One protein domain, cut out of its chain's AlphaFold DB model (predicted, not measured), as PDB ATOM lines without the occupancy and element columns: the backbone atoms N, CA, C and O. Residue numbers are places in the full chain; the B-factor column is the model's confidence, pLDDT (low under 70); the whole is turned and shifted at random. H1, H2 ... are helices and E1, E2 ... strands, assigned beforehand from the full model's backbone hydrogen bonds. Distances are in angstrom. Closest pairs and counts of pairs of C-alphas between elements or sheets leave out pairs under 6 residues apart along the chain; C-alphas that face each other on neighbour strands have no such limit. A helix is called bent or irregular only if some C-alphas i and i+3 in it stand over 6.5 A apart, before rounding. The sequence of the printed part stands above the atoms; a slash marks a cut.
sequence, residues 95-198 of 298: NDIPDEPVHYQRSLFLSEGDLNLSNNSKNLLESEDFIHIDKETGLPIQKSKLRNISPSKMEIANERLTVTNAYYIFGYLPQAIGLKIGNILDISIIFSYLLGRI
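What this domain is: This is residues 95 to 198 of the 298 residues of the protein "DUF2142 domain-containing protein" of Streptococcus sp. KCJ4932 (UniProt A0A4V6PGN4). One helix, H1, runs through the middle of a small helical body. The helical hairpin H4 and H5 packs on one side of it, with H4 crossing it, and H2 and the short strand pair E1 and E2 lie on another side, while little H3 sits near the beginning of H5. The printed part has 104 residues with five named helices and two named strands, in the order H1 E1 H2 H3 E2 H4 H5; its class is mostly helix, and the sheet, of order E1 - E2, is antiparallel. The whole is compact, with a radius of gyration of the C-alphas of 12.8 A, and rounded, spanning 37 by 28 by 23 A.

Where its parts are: H1 is residues 100 to 112, 18.5 A long, beginning at C-alpha 100 at (-19.295, -26.699, -12.001). E1 is residues 125 to 127, H2 residues 129 to 134, H3 residues 145 to 148 and E2 residues 155 to 157. H3 is only just irregular: its C-alphas 145 and 148 are 6.9 A apart. H4, residues 169 to 184, is 20.3 A long; it is irregular, with C-alphas 171 and 174 7.8 A apart, and has a kink of 42 degrees near residue 176. H5 is residues 189 to 198, 14.3 A long, ending at C-alpha 198 at (-20.061, -12.430, -14.738).

How they stand to each other: H1 touches H4 at a steep tilt of 66 degrees, the same way, the closest C-alphas being those of Ser 111 and Ala 176, 4.6 A apart. H1 also touches H2 at a shallow tilt of 5 degrees, opposite ways, closest at the C-alphas of Gln 105 and Phe 130, 6.5 A. The closest C-alphas of H1 and E1 are those of Phe 109 and Glu 126, 5.3 A. E1 and E2 are antiparallel, with N 126 and O 156 3.0 A apart and N 156 and O 126 2.8 A apart, both within hydrogen-bond range. H4 and H5, a helical hairpin, touch at a steep tilt of 43 degrees, opposite ways, closest at the C-alphas of Gly 178 and Gly 196, 4.0 A. H5 touches H3, with the C-alphas of Ile 190 and Leu 146 5.5 A apart. H1 and H5 are near each other, and H1 and H3 are apart. The helix packing is mostly crossed, only just, with 1 of 3 pairs at a shallow tilt. Every O i to N i+4 pair is within hydrogen-bond range in H1, H2 and H5, and 10 of 12 are in H4; H3 is too short for such a pair.

The domain as a whole: The two farthest C-alphas, of Asn 119 and Gln 142, are 37.4 A apart. The printed part has no cut. The links H1 to E1 and E2 to H4 are long. Mean pLDDT of the printed part is 84.0; residues 116 to 123 and 159 to 168 are under 70.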
ATOM      1  N   ASN A  95     -20.202 -23.583  -6.697       91.44
ATOM      2  CA  ASN A  95     -20.309 -24.916  -7.297       91.44
ATOM      3  C   ASN A  95     -21.701 -25.577  -7.155       91.44
ATOM      4  O   ASN A  95     -21.805 -26.756  -6.828       91.44
ATOM      5  N   ASP A  96     -22.773 -24.806  -7.362       89.06
ATOM      6  CA  ASP A  96     -24.163 -25.272  -7.205       89.06
ATOM      7  C   ASP A  96     -24.631 -26.110  -8.408       89.06
ATOM      8  O   ASP A  96     -25.473 -26.999  -8.283       89.06
ATOM      9  N   ILE A  97     -24.074 -25.842  -9.595       87.94
ATOM     10  CA  ILE A  97     -24.440 -26.557 -10.823       87.94
ATOM     11  C   ILE A  97     -23.666 -27.882 -10.899       87.94
ATOM     12  O   ILE A  97     -22.476 -27.908 -10.568       87.94
ATOM     13  N   PRO A  98     -24.287 -28.981 -11.380       82.75
ATOM     14  CA  PRO A  98     -23.562 -30.215 -11.662       82.75
ATOM     15  C   PRO A  98     -22.309 -29.951 -12.504       82.75
ATOM     16  O   PRO A  98     -22.353 -29.192 -13.473       82.75
ATOM     17  N   ASP A  99     -21.199 -30.563 -12.099       83.44
ATOM     18  CA  ASP A  99     -19.881 -30.457 -12.737       83.44
ATOM     19  C   ASP A  99     -19.273 -29.038 -12.795       83.44
ATOM     20  O   ASP A  99     -18.215 -28.838 -13.397       83.44
ATOM     21  N   GLU A 100     -19.864 -28.048 -12.109       89.38
ATOM     22  CA  GLU A 100     -19.295 -26.699 -12.001       89.38
ATOM     23  C   GLU A 100     -17.858 -26.677 -11.446       89.38
ATOM     24  O   GLU A 100     -17.044 -25.973 -12.047       89.38
ATOM     25  N   PRO A 101     -17.477 -27.474 -10.417       89.81
ATOM     26  CA  PRO A 101     -16.089 -27.524  -9.947       89.81
ATOM     27  C   PRO A 101     -15.089 -27.872 -11.056       89.81
ATOM     28  O   PRO A 101     -14.019 -27.274 -11.146       89.81
ATOM     29  N   VAL A 102     -15.449 -28.817 -11.930       87.88
ATOM     30  CA  VAL A 102     -14.588 -29.276 -13.030       87.88
ATOM     31  C   VAL A 102     -14.461 -28.187 -14.092       87.88
ATOM     32  O   VAL A 102     -13.382 -27.949 -14.632       87.88
ATOM     33  N   HIS A 103     -15.557 -27.497 -14.402       89.94
ATOM     34  CA  HIS A 103     -15.543 -26.395 -15.358       89.94
ATOM     35  C   HIS A 103     -14.832 -25.147 -14.828       89.94
ATOM     36  O   HIS A 103     -14.176 -24.442 -15.597       89.94
ATOM     37  N   TYR A 104     -14.914 -24.898 -13.523       92.19
ATOM     38  CA  TYR A 104     -14.139 -23.862 -12.860       92.19
ATOM     39  C   TYR A 104     -12.637 -24.154 -12.947       92.19
ATOM     40  O   TYR A 104     -11.911 -23.302 -13.447       92.19
ATOM     41  N   GLN A 105     -12.193 -25.364 -12.586       88.69
ATOM     42  CA  GLN A 105     -10.785 -25.780 -12.704       88.69
ATOM     43  C   GLN A 105     -10.265 -25.618 -14.141       88.69
ATOM     44  O   GLN A 105      -9.242 -24.989 -14.378       88.69
ATOM     45  N   ARG A 106     -11.034 -26.047 -15.152       87.31
ATOM     46  CA  ARG A 106     -10.658 -25.824 -16.565       87.31
ATOM     47  C   ARG A 106     -10.520 -24.348 -16.933       87.31
ATOM     48  O   ARG A 106      -9.657 -23.987 -17.727       87.31
ATOM     49  N   SER A 107     -11.389 -23.506 -16.384       91.12
ATOM     50  CA  SER A 107     -11.349 -22.060 -16.614       91.12
ATOM     51  C   SER A 107     -10.163 -21.410 -15.894       91.12
ATOM     52  O   SER A 107      -9.591 -20.458 -16.422       91.12
ATOM     53  N   LEU A 108      -9.792 -21.922 -14.715       90.44
ATOM     54  CA  LEU A 108      -8.639 -21.487 -13.928       90.44
ATOM     55  C   LEU A 108      -7.328 -21.836 -14.637       90.44
ATOM     56  O   LEU A 108      -6.573 -20.920 -14.954       90.44
ATOM     57  N   PHE A 109      -7.152 -23.101 -15.018       88.19
ATOM     58  CA  PHE A 109      -6.023 -23.577 -15.820       88.19
ATOM     59  C   PHE A 109      -5.845 -22.752 -17.108       88.19
ATOM     60  O   PHE A 109      -4.771 -22.229 -17.407       88.19
ATOM     61  N   LEU A 110      -6.939 -22.514 -17.844       88.69
ATOM     62  CA  LEU A 110      -6.906 -21.676 -19.046       88.69
ATOM     63  C   LEU A 110      -6.520 -20.215 -18.746       88.69
ATOM     64  O   LEU A 110      -5.888 -19.551 -19.571       88.69
ATOM     65  N   SER A 111      -6.907 -19.687 -17.583       89.50
ATOM     66  CA  SER A 111      -6.554 -18.326 -17.172       89.50
ATOM     67  C   SER A 111      -5.061 -18.177 -16.864       89.50
ATOM     68  O   SER A 111      -4.511 -17.082 -16.971       89.50
ATOM     69  N   GLU A 112      -4.349 -19.248 -16.541       84.81
ATOM     70  CA  GLU A 112      -2.910 -19.179 -16.266       84.81
ATOM     71  C   GLU A 112      -2.090 -19.044 -17.550       84.81
ATOM     72  O   GLU A 112      -1.074 -18.348 -17.562       84.81
ATOM     73  N   GLY A 113      -2.643 -19.505 -18.673       78.94
ATOM     74  CA  GLY A 113      -2.042 -19.406 -20.002       78.94
ATOM     75  C   GLY A 113      -1.782 -20.764 -20.640       78.94
ATOM     76  O   GLY A 113      -1.338 -20.811 -21.789       78.94
ATOM     77  N   ASP A 114      -2.104 -21.852 -19.938       73.94
ATOM     78  CA  ASP A 114      -1.948 -23.199 -20.453       73.94
ATOM     79  C   ASP A 114      -3.149 -23.619 -21.306       73.94
ATOM     80  O   ASP A 114      -4.301 -23.689 -20.879       73.94
ATOM     81  N   LEU A 115      -2.857 -23.882 -22.580       71.19
ATOM     82  CA  LEU A 115      -3.855 -24.216 -23.598       71.19
ATOM     83  C   LEU A 115      -3.980 -25.726 -23.832       71.19
ATOM     84  O   LEU A 115      -5.009 -26.193 -24.313       71.19
ATOM     85  N   ASN A 116      -2.937 -26.495 -23.512       67.50
ATOM     86  CA  ASN A 116      -2.875 -27.923 -23.804       67.50
ATOM     87  C   ASN A 116      -2.952 -28.741 -22.521       67.50
ATOM     88  O   ASN A 116      -2.043 -28.700 -21.694       67.50
ATOM     89  N   LEU A 117      -3.997 -29.562 -22.407       68.06
ATOM     90  CA  LEU A 117      -4.059 -30.586 -21.374       68.06
ATOM     91  C   LEU A 117      -3.019 -31.668 -21.698       68.06
ATOM     92  O   LEU A 117      -3.090 -32.347 -22.726       68.06
ATOM     93  N   SER A 118      -2.016 -31.804 -20.833       62.75
ATOM     94  CA  SER A 118      -1.040 -32.886 -20.917       62.75
ATOM     95  C   SER A 118      -1.681 -34.221 -20.531       62.75
ATOM     96  O   SER A 118      -2.454 -34.296 -19.579       62.75
ATOM     97  N   ASN A 119      -1.287 -35.304 -21.207       63.38
ATOM     98  CA  ASN A 119      -1.642 -36.662 -20.776       63.38
ATOM     99  C   ASN A 119      -0.945 -37.072 -19.468       63.38
ATOM    100  O   ASN A 119      -1.324 -38.069 -18.858       63.38
ATOM    101  N   ASN A 120       0.086 -36.334 -19.048       66.31
ATOM    102  CA  ASN A 120       0.753 -36.547 -17.775       66.31
ATOM    103  C   ASN A 120       0.175 -35.582 -16.735       66.31
ATOM    104  O   ASN A 120       0.464 -34.387 -16.778       66.31
ATOM    105  N   SER A 121      -0.603 -36.110 -15.789       64.12
ATOM    106  CA  SER A 121      -1.274 -35.332 -14.739       64.12
ATOM    107  C   SER A 121      -0.314 -34.500 -13.883       64.12
ATOM    108  O   SER A 121      -0.692 -33.447 -13.382       64.12
ATOM    109  N   LYS A 122       0.955 -34.913 -13.770       64.06
ATOM    110  CA  LYS A 122       1.996 -34.165 -13.042       64.06
ATOM    111  C   LYS A 122       2.387 -32.843 -13.703       64.06
ATOM    112  O   LYS A 122       2.986 -32.004 -13.043       64.06
ATOM    113  N   ASN A 123       2.071 -32.679 -14.986       68.38
ATOM    114  CA  ASN A 123       2.350 -31.470 -15.756       68.38
ATOM    115  C   ASN A 123       1.121 -30.551 -15.863       68.38
ATOM    116  O   ASN A 123       1.201 -29.531 -16.537       68.38
ATOM    117  N   LEU A 124      -0.010 -30.925 -15.256       74.56
ATOM    118  CA  LEU A 124      -1.211 -30.094 -15.174       74.56
ATOM    119  C   LEU A 124      -1.128 -29.259 -13.899       74.56
ATOM    120  O   LEU A 124      -1.713 -29.612 -12.876       74.56
ATOM    121  N   LEU A 125      -0.304 -28.219 -13.955       75.94
ATOM    122  CA  LEU A 125      -0.132 -27.271 -12.866       75.94
ATOM    123  C   LEU A 125      -1.263 -26.246 -12.936       75.94
ATOM    124  O   LEU A 125      -1.491 -25.673 -13.993       75.94
ATOM    125  N   GLU A 126      -1.981 -26.057 -11.834       80.00
ATOM    126  CA  GLU A 126      -2.935 -24.957 -11.697       80.00
ATOM    127  C   GLU A 126      -2.887 -24.348 -10.295       80.00
ATOM    128  O   GLU A 126      -2.415 -24.989  -9.349       80.00
ATOM    129  N   SER A 127      -3.372 -23.118 -10.145       83.94
ATOM    130  CA  SER A 127      -3.388 -22.413  -8.864       83.94
ATOM    131  C   SER A 127      -4.110 -23.213  -7.781       83.94
ATOM    132  O   SER A 127      -5.241 -23.668  -7.957       83.94
ATOM    133  N   GLU A 128      -3.499 -23.298  -6.598       87.25
ATOM    134  CA  GLU A 128      -4.100 -23.925  -5.414       87.25
ATOM    135  C   GLU A 128      -5.431 -23.281  -4.972       87.25
ATOM    136  O   GLU A 128      -6.158 -23.860  -4.158       87.25
ATOM    137  N   ASP A 129      -5.790 -22.119  -5.530       86.69
ATOM    138  CA  ASP A 129      -7.064 -21.431  -5.313       86.69
ATOM    139  C   ASP A 129      -8.272 -22.357  -5.522       86.69
ATOM    140  O   ASP A 129      -9.284 -22.223  -4.820       86.69
ATOM    141  N   PHE A 130      -8.170 -23.359  -6.409       88.12
ATOM    142  CA  PHE A 130      -9.255 -24.322  -6.588       88.12
ATOM    143  C   PHE A 130      -9.562 -25.116  -5.314       88.12
ATOM    144  O   PHE A 130     -10.727 -25.415  -5.060       88.12
ATOM    145  N   ILE A 131      -8.561 -25.418  -4.477       89.62
ATOM    146  CA  ILE A 131      -8.748 -26.130  -3.203       89.62
ATOM    147  C   ILE A 131      -9.559 -25.270  -2.235       89.62
ATOM    148  O   ILE A 131     -10.396 -25.782  -1.484       89.62
ATOM    149  N   HIS A 132      -9.302 -23.963  -2.226       91.31
ATOM    150  CA  HIS A 132     -10.027 -23.020  -1.386       91.31
ATOM    151  C   HIS A 132     -11.505 -22.949  -1.777       91.31
ATOM    152  O   HIS A 132     -12.365 -23.001  -0.897       91.31
ATOM    153  N   ILE A 133     -11.792 -22.904  -3.079       92.38
ATOM    154  CA  ILE A 133     -13.158 -22.904  -3.615       92.38
ATOM    155  C   ILE A 133     -13.860 -24.253  -3.392       92.38
ATOM    156  O   ILE A 133     -15.003 -24.265  -2.937       92.38
ATOM    157  N   ASP A 134     -13.186 -25.384  -3.630       91.06
ATOM    158  CA  ASP A 134     -13.757 -26.736  -3.475       91.06
ATOM    159  C   ASP A 134     -14.260 -26.974  -2.039       91.06
ATOM    160  O   ASP A 134     -15.356 -27.500  -1.834       91.06
ATOM    161  N   LYS A 135     -13.513 -26.485  -1.036       92.69
ATOM    162  CA  LYS A 135     -13.878 -26.546   0.394       92.69
ATOM    163  C   LYS A 135     -15.126 -25.737   0.761       92.69
ATOM    164  O   LYS A 135     -15.722 -26.007   1.803       92.69
ATOM    165  N   GLU A 136     -15.502 -24.747  -0.044       93.88
ATOM    166  CA  GLU A 136     -16.682 -23.904   0.172       93.88
ATOM    167  C   GLU A 136     -17.855 -24.250  -0.767       93.88
ATOM    168  O   GLU A 136     -18.845 -23.520  -0.812       93.88
ATOM    169  N   THR A 137     -17.788 -25.380  -1.482       93.25
ATOM    170  CA  THR A 137     -18.882 -25.879  -2.335       93.25
ATOM    171  C   THR A 137     -20.214 -25.946  -1.576       93.25
ATOM    172  O   THR A 137     -20.290 -26.416  -0.440       93.25
ATOM    173  N   GLY A 138     -21.284 -25.453  -2.203       90.62
ATOM    174  CA  GLY A 138     -22.629 -25.360  -1.632       90.62
ATOM    175  C   GLY A 138     -22.837 -24.184  -0.669       90.62
ATOM    176  O   GLY A 138     -23.969 -23.935  -0.245       90.62
ATOM    177  N   LEU A 139     -21.793 -23.418  -0.328       92.69
ATOM    178  CA  LEU A 139     -21.950 -22.212   0.482       92.69
ATOM    179  C   LEU A 139     -22.414 -21.024  -0.377       92.69
ATOM    180  O   LEU A 139     -21.893 -20.803  -1.473       92.69
ATOM    181  N   PRO A 140     -23.356 -20.197   0.119       91.06
ATOM    182  CA  PRO A 140     -23.676 -18.924  -0.514       91.06
ATOM    183  C   PRO A 140     -22.442 -18.018  -0.579       91.06
ATOM    184  O   PRO A 140     -21.763 -17.837   0.434       91.06
ATOM    185  N   ILE A 141     -22.209 -17.377  -1.729       88.50
ATOM    186  CA  ILE A 141     -21.054 -16.488  -1.968       88.50
ATOM    187  C   ILE A 141     -20.909 -15.422  -0.871       88.50
ATOM    188  O   ILE A 141     -19.805 -15.107  -0.434       88.50
ATOM    189  N   GLN A 142     -22.023 -14.887  -0.364       89.50
ATOM    190  CA  GLN A 142     -22.038 -13.845   0.668       89.50
ATOM    191  C   GLN A 142     -21.475 -14.317   2.017       89.50
ATOM    192  O   GLN A 142     -21.105 -13.485   2.843       89.50
ATOM    193  N   LYS A 143     -21.446 -15.633   2.258       90.75
ATOM    194  CA  LYS A 143     -20.940 -16.258   3.489       90.75
ATOM    195  C   LYS A 143     -19.519 -16.811   3.340       90.75
ATOM    196  O   LYS A 143     -18.996 -17.356   4.309       90.75
ATOM    197  N   SER A 144     -18.917 -16.675   2.159       90.50
ATOM    198  CA  SER A 144     -17.564 -17.151   1.874       90.50
ATOM    199  C   SER A 144     -16.527 -16.467   2.765       90.50
ATOM    200  O   SER A 144     -16.549 -15.243   2.946       90.50
ATOM    201  N   LYS A 145     -15.575 -17.241   3.295       91.19
ATOM    202  CA  LYS A 145     -14.429 -16.700   4.047       91.19
ATOM    203  C   LYS A 145     -13.305 -16.236   3.120       91.19
ATOM    204  O   LYS A 145     -12.394 -15.540   3.565       91.19
ATOM    205  N   LEU A 146     -13.396 -16.555   1.829       89.81
ATOM    206  CA  LEU A 146     -12.388 -16.257   0.810       89.81
ATOM    207  C   LEU A 146     -12.381 -14.786   0.369       89.81
ATOM    208  O   LEU A 146     -11.543 -14.387  -0.433       89.81
ATOM    209  N   ARG A 147     -13.276 -13.947   0.909       88.75
ATOM    210  CA  ARG A 147     -13.351 -12.502   0.619       88.75
ATOM    211  C   ARG A 147     -12.091 -11.720   0.993       88.75
ATOM    212  O   ARG A 147     -11.851 -10.656   0.435       88.75
ATOM    213  N   ASN A 148     -11.308 -12.240   1.935       86.69
ATOM    214  CA  ASN A 148     -10.084 -11.599   2.420       86.69
ATOM    215  C   ASN A 148      -8.816 -12.361   2.011       86.69
ATOM    216  O   ASN A 148      -7.744 -12.059   2.525       86.69
ATOM    217  N   ILE A 149      -8.937 -13.372   1.147       88.31
ATOM    218  CA  ILE A 149      -7.808 -14.184   0.693       88.31
ATOM    219  C   ILE A 149      -7.481 -13.755  -0.732       88.31
ATOM    220  O   ILE A 149      -8.340 -13.856  -1.609       88.31
ATOM    221  N   SER A 150      -6.275 -13.231  -0.942       86.38
ATOM    222  CA  SER A 150      -5.772 -12.891  -2.275       86.38
ATOM    223  C   SER A 150      -5.457 -14.155  -3.086       86.38
ATOM    224  O   SER A 150      -5.180 -15.189  -2.476       86.38
ATOM    225  N   PRO A 151      -5.488 -14.087  -4.428       83.88
ATOM    226  CA  PRO A 151      -5.158 -15.214  -5.291       83.88
ATOM    227  C   PRO A 151      -3.734 -15.702  -5.033       83.88
ATOM    228  O   PRO A 151      -2.798 -14.898  -4.942       83.88
ATOM    229  N   SER A 152      -3.564 -17.014  -4.908       81.06
ATOM    230  CA  SER A 152      -2.237 -17.602  -4.786       81.06
ATOM    231  C   SER A 152      -1.520 -17.596  -6.136       81.06
ATOM    232  O   SER A 152      -2.125 -17.694  -7.202       81.06
ATOM    233  N   LYS A 153      -0.189 -17.487  -6.088       78.06
ATOM    234  CA  LYS A 153       0.691 -17.737  -7.246       78.06
ATOM    235  C   LYS A 153       1.269 -19.150  -7.226       78.06
ATOM    236  O   LYS A 153       2.105 -19.475  -8.063       78.06
ATOM    237  N   MET A 154       0.920 -19.941  -6.214       78.62
ATOM    238  CA  MET A 154       1.410 -21.298  -6.074       78.62
ATOM    239  C   MET A 154       0.578 -22.224  -6.953       78.62
ATOM    240  O   MET A 154      -0.628 -22.359  -6.762       78.62
ATOM    241  N   GLU A 155       1.253 -22.873  -7.891       81.44
ATOM    242  CA  GLU A 155       0.652 -23.874  -8.760       81.44
ATOM    243  C   GLU A 155       0.953 -25.276  -8.226       81.44
ATOM    244  O   GLU A 155       2.072 -25.586  -7.802       81.44
ATOM    245  N   ILE A 156      -0.061 -26.133  -8.244       80.31
ATOM    246  CA  ILE A 156       0.016 -27.526  -7.817       80.31
ATOM    247  C   ILE A 156      -0.515 -28.435  -8.922       80.31
ATOM    248  O   ILE A 156      -1.389 -28.056  -9.696       80.31
ATOM    249  N   ALA A 157       0.006 -29.660  -8.991       77.50
ATOM    250  CA  ALA A 157      -0.496 -30.641  -9.944       77.50
ATOM    251  C   ALA A 157      -1.922 -31.070  -9.563       77.50
ATOM    252  O   ALA A 157      -2.129 -31.574  -8.454       77.50
ATOM    253  N   ASN A 158      -2.884 -30.924 -10.480       73.38
ATOM    254  CA  ASN A 158      -4.243 -31.424 -10.278       73.38
ATOM    255  C   ASN A 158      -4.557 -32.625 -11.177       73.38
ATOM    256  O   ASN A 158      -4.828 -32.513 -12.371       73.38
ATOM    257  N   GLU A 159      -4.624 -33.803 -10.559       67.50
ATOM    258  CA  GLU A 159      -4.993 -35.051 -11.232       67.50
ATOM    259  C   GLU A 159      -6.496 -35.147 -11.563       67.50
ATOM    260  O   GLU A 159      -6.898 -36.005 -12.349       67.50
ATOM    261  N   ARG A 160      -7.340 -34.274 -10.987       67.44
ATOM    262  CA  ARG A 160      -8.792 -34.214 -11.245       67.44
ATOM    263  C   ARG A 160      -9.152 -33.465 -12.526       67.44
ATOM    264  O   ARG A 160     -10.300 -33.573 -12.968       67.44
ATOM    265  N   LEU A 161      -8.207 -32.751 -13.144       68.38
ATOM    266  CA  LEU A 161      -8.369 -32.197 -14.488       68.38
ATOM    267  C   LEU A 161      -8.506 -33.365 -15.477       68.38
ATOM    268  O   LEU A 161      -7.538 -33.902 -16.008       68.38
ATOM    269  N   THR A 162      -9.744 -33.817 -15.677       57.28
ATOM    270  CA  THR A 162     -10.050 -34.973 -16.522       57.28
ATOM    271  C   THR A 162      -9.566 -34.732 -17.954       57.28
ATOM    272  O   THR A 162     -10.065 -33.855 -18.663       57.28
ATOM    273  N   VAL A 163      -8.613 -35.574 -18.372       52.28
ATOM    274  CA  VAL A 163      -7.807 -35.555 -19.617       52.28
ATOM    275  C   VAL A 163      -8.625 -35.823 -20.892       52.28
ATOM    276  O   VAL A 163      -8.106 -36.136 -21.961       52.28
ATOM    277  N   THR A 164      -9.945 -35.687 -20.846       50.16
ATOM    278  CA  THR A 164     -10.727 -35.646 -22.080       50.16
ATOM    279  C   THR A 164     -10.497 -34.305 -22.772       50.16
ATOM    280  O   THR A 164     -11.247 -33.355 -22.558       50.16
ATOM    281  N   ASN A 165      -9.523 -34.283 -23.692       49.94
ATOM    282  CA  ASN A 165      -9.305 -33.275 -24.750       49.94
ATOM    283  C   ASN A 165     -10.555 -32.973 -25.611       49.94
ATOM    284  O   ASN A 165     -10.496 -32.193 -26.557       49.94
ATOM    285  N   ALA A 166     -11.689 -33.610 -25.314       46.31
ATOM    286  CA  ALA A 166     -12.956 -33.475 -26.013       46.31
ATOM    287  C   ALA A 166     -13.683 -32.147 -25.734       46.31
ATOM    288  O   ALA A 166     -14.619 -31.827 -26.460       46.31
ATOM    289  N   TYR A 167     -13.276 -31.377 -24.718       54.88
ATOM    290  CA  TYR A 167     -13.883 -30.084 -24.394       54.88
ATOM    291  C   TYR A 167     -12.872 -28.967 -24.617       54.88
ATOM    292  O   TYR A 167     -11.966 -28.750 -23.817       54.88
ATOM    293  N   TYR A 168     -13.012 -28.299 -25.755       67.94
ATOM    294  CA  TYR A 168     -12.052 -27.317 -26.236       67.94
ATOM    295  C   TYR A 168     -12.110 -26.005 -25.438       67.94
ATOM    296  O   TYR A 168     -13.169 -25.580 -24.972       67.94
ATOM    297  N   ILE A 169     -10.961 -25.325 -25.382       78.56
ATOM    298  CA  ILE A 169     -10.677 -24.010 -24.769       78.56
ATOM    299  C   ILE A 169     -11.820 -22.989 -24.912       78.56
ATOM    300  O   ILE A 169     -12.102 -22.213 -24.000       78.56
ATOM    301  N   PHE A 170     -12.496 -22.983 -26.062       83.69
ATOM    302  CA  PHE A 170     -13.497 -21.977 -26.405       83.69
ATOM    303  C   PHE A 170     -14.692 -21.937 -25.454       83.69
ATOM    304  O   PHE A 170     -15.207 -20.850 -25.208       83.69
ATOM    305  N   GLY A 171     -15.108 -23.081 -24.898       87.62
ATOM    306  CA  GLY A 171     -16.240 -23.163 -23.967       87.62
ATOM    307  C   GLY A 171     -15.998 -22.478 -22.616       87.62
ATOM    308  O   GLY A 171     -16.957 -22.157 -21.918       87.62
ATOM    309  N   TYR A 172     -14.730 -22.238 -22.274       90.75
ATOM    310  CA  TYR A 172     -14.285 -21.707 -20.980       90.75
ATOM    311  C   TYR A 172     -13.642 -20.321 -21.091       90.75
ATOM    312  O   TYR A 172     -13.270 -19.715 -20.087       90.75
ATOM    313  N   LEU A 173     -13.483 -19.810 -22.315       92.38
ATOM    314  CA  LEU A 173     -12.731 -18.588 -22.573       92.38
ATOM    315  C   LEU A 173     -13.312 -17.352 -21.855       92.38
ATOM    316  O   LEU A 173     -12.530 -16.619 -21.253       92.38
ATOM    317  N   PRO A 174     -14.637 -17.097 -21.843       95.50
ATOM    318  CA  PRO A 174     -15.201 -15.979 -21.087       95.50
ATOM    319  C   PRO A 174     -14.869 -16.050 -19.598       95.50
ATOM    320  O   PRO A 174     -14.408 -15.069 -19.016       95.50
ATOM    321  N   GLN A 175     -15.061 -17.220 -18.994       95.56
ATOM    322  CA  GLN A 175     -14.805 -17.475 -17.584       95.56
ATOM    323  C   GLN A 175     -13.327 -17.245 -17.253       95.56
ATOM    324  O   GLN A 175     -13.012 -16.528 -16.303       95.56
ATOM    325  N   ALA A 176     -12.430 -17.792 -18.078       94.69
ATOM    326  CA  ALA A 176     -10.987 -17.638 -17.938       94.69
ATOM    327  C   ALA A 176     -10.535 -16.175 -18.070       94.69
ATOM    328  O   ALA A 176      -9.676 -15.730 -17.313       94.69
ATOM    329  N   ILE A 177     -11.141 -15.393 -18.975       95.44
ATOM    330  CA  ILE A 177     -10.874 -13.950 -19.086       95.44
ATOM    331  C   ILE A 177     -11.271 -13.232 -17.790       95.44
ATOM    332  O   ILE A 177     -10.497 -12.422 -17.279       95.44
ATOM    333  N   GLY A 178     -12.451 -13.538 -17.239       96.56
ATOM    334  CA  GLY A 178     -12.895 -12.958 -15.971       96.56
ATOM    335  C   GLY A 178     -11.956 -13.301 -14.811       96.56
ATOM    336  O   GLY A 178     -11.573 -12.409 -14.056       96.56
ATOM    337  N   LEU A 179     -11.511 -14.557 -14.724       94.88
ATOM    338  CA  LEU A 179     -10.518 -14.995 -13.738       94.88
ATOM    339  C   LEU A 179      -9.177 -14.282 -13.910       94.88
ATOM    340  O   LEU A 179      -8.647 -13.737 -12.944       94.88
ATOM    341  N   LYS A 180      -8.661 -14.200 -15.143       93.75
ATOM    342  CA  LYS A 180      -7.398 -13.511 -15.437       93.75
ATOM    343  C   LYS A 180      -7.440 -12.058 -14.991       93.75
ATOM    344  O   LYS A 180      -6.492 -11.584 -14.372       93.75
ATOM    345  N   ILE A 181      -8.524 -11.351 -15.306       94.81
ATOM    346  CA  ILE A 181      -8.690  -9.950 -14.912       94.81
ATOM    347  C   ILE A 181      -8.707  -9.836 -13.387       94.81
ATOM    348  O   ILE A 181      -8.034  -8.960 -12.853       94.81
ATOM    349  N   GLY A 182      -9.415 -10.727 -12.688       92.94
ATOM    350  CA  GLY A 182      -9.418 -10.754 -11.225       92.94
ATOM    351  C   GLY A 182      -8.014 -10.941 -10.647       92.94
ATOM    352  O   GLY A 182      -7.574 -10.150  -9.815       92.94
ATOM    353  N   ASN A 183      -7.267 -11.908 -11.177       88.62
ATOM    354  CA  ASN A 183      -5.910 -12.209 -10.727       88.62
ATOM    355  C   ASN A 183      -4.919 -11.070 -11.036       88.62
ATOM    356  O   ASN A 183      -4.070 -10.759 -10.208       88.62
ATOM    357  N   ILE A 184      -5.041 -10.397 -12.189       91.38
ATOM    358  CA  ILE A 184      -4.220  -9.217 -12.531       91.38
ATOM    359  C   ILE A 184      -4.513  -8.042 -11.592       91.38
ATOM    360  O   ILE A 184      -3.605  -7.288 -11.246       91.38
ATOM    361  N   LEU A 185      -5.776  -7.871 -11.198       92.38
ATOM    362  CA  LEU A 185      -6.199  -6.825 -10.268       92.38
ATOM    363  C   LEU A 185      -5.919  -7.175  -8.797       92.38
ATOM    364  O   LEU A 185      -6.200  -6.343  -7.937       92.38
ATOM    365  N   ASP A 186      -5.391  -8.373  -8.519       89.94
ATOM    366  CA  ASP A 186      -5.111  -8.895  -7.175       89.94
ATOM    367  C   ASP A 186      -6.330  -8.802  -6.230       89.94
ATOM    368  O   ASP A 186      -6.223  -8.498  -5.040       89.94
ATOM    369  N   ILE A 187      -7.536  -9.017  -6.776       93.19
ATOM    370  CA  ILE A 187      -8.769  -9.061  -5.977       93.19
ATOM    371  C   ILE A 187      -8.930 -10.443  -5.350       93.19
ATOM    372  O   ILE A 187      -8.487 -11.440  -5.907       93.19
ATOM    373  N   SER A 188      -9.617 -10.520  -4.209       93.75
ATOM    374  CA  SER A 188      -9.764 -11.776  -3.464       93.75
ATOM    375  C   SER A 188     -10.311 -12.935  -4.309       93.75
ATOM    376  O   SER A 188     -11.174 -12.696  -5.163       93.75
ATOM    377  N   ILE A 189      -9.944 -14.174  -3.969       92.81
ATOM    378  CA  ILE A 189     -10.323 -15.410  -4.680       92.81
ATOM    379  C   ILE A 189     -11.823 -15.450  -5.014       92.81
ATOM    380  O   ILE A 189     -12.197 -15.709  -6.156       92.81
ATOM    381  N   ILE A 190     -12.707 -15.122  -4.061       94.50
ATOM    382  CA  ILE A 190     -14.162 -15.161  -4.301       94.50
ATOM    383  C   ILE A 190     -14.646 -14.109  -5.309       94.50
ATOM    384  O   ILE A 190     -15.602 -14.344  -6.047       94.50
ATOM    385  N   PHE A 191     -14.000 -12.942  -5.359       94.50
ATOM    386  CA  PHE A 191     -14.339 -11.898  -6.323       94.50
ATOM    387  C   PHE A 191     -13.792 -12.226  -7.710       94.50
ATOM    388  O   PHE A 191     -14.512 -12.003  -8.681       94.50
ATOM    389  N   SER A 192     -12.601 -12.825  -7.812       95.12
ATOM    390  CA  SER A 192     -12.105 -13.399  -9.071       95.12
ATOM    391  C   SER A 192     -13.040 -14.505  -9.572       95.12
ATOM    392  O   SER A 192     -13.459 -14.483 -10.730       95.12
ATOM    393  N   TYR A 193     -13.471 -15.403  -8.680       95.25
ATOM    394  CA  TYR A 193     -14.455 -16.444  -8.983       95.25
ATOM    395  C   TYR A 193     -15.772 -15.849  -9.512       95.25
ATOM    396  O   TYR A 193     -16.274 -16.270 -10.556       95.25
ATOM    397  N   LEU A 194     -16.316 -14.826  -8.844       96.06
ATOM    398  CA  LEU A 194     -17.531 -14.142  -9.291       96.06
ATOM    399  C   LEU A 194     -17.334 -13.433 -10.640       96.06
ATOM    400  O   LEU A 194     -18.244 -13.428 -11.469       96.06
ATOM    401  N   LEU A 195     -16.154 -12.856 -10.884       96.94
ATOM    402  CA  LEU A 195     -15.850 -12.164 -12.131       96.94
ATOM    403  C   LEU A 195     -15.865 -13.123 -13.328       96.94
ATOM    404  O   LEU A 195     -16.432 -12.775 -14.362       96.94
ATOM    405  N   GLY A 196     -15.352 -14.348 -13.178       97.12
ATOM    406  CA  GLY A 196     -15.481 -15.386 -14.209       97.12
ATOM    407  C   GLY A 196     -16.940 -15.736 -14.530       97.12
ATOM    408  O   GLY A 196     -17.316 -15.760 -15.705       97.12
ATOM    409  N   ARG A 197     -17.808 -15.887 -13.514       97.31
ATOM    410  CA  ARG A 197     -19.260 -16.072 -13.729       97.31
ATOM    411  C   ARG A 197     -19.884 -14.882 -14.468       97.31
ATOM    412  O   ARG A 197     -20.643 -15.072 -15.415       97.31
ATOM    413  N   ILE A 198     -19.545 -13.648 -14.086       98.19
ATOM    414  CA  ILE A 198     -20.061 -12.430 -14.738       98.19
ATOM    415  C   ILE A 198     -19.637 -12.365 -16.210       98.19
ATOM    416  O   ILE A 198     -20.450 -12.014 -17.066       98.19
TER     417      ILE A 198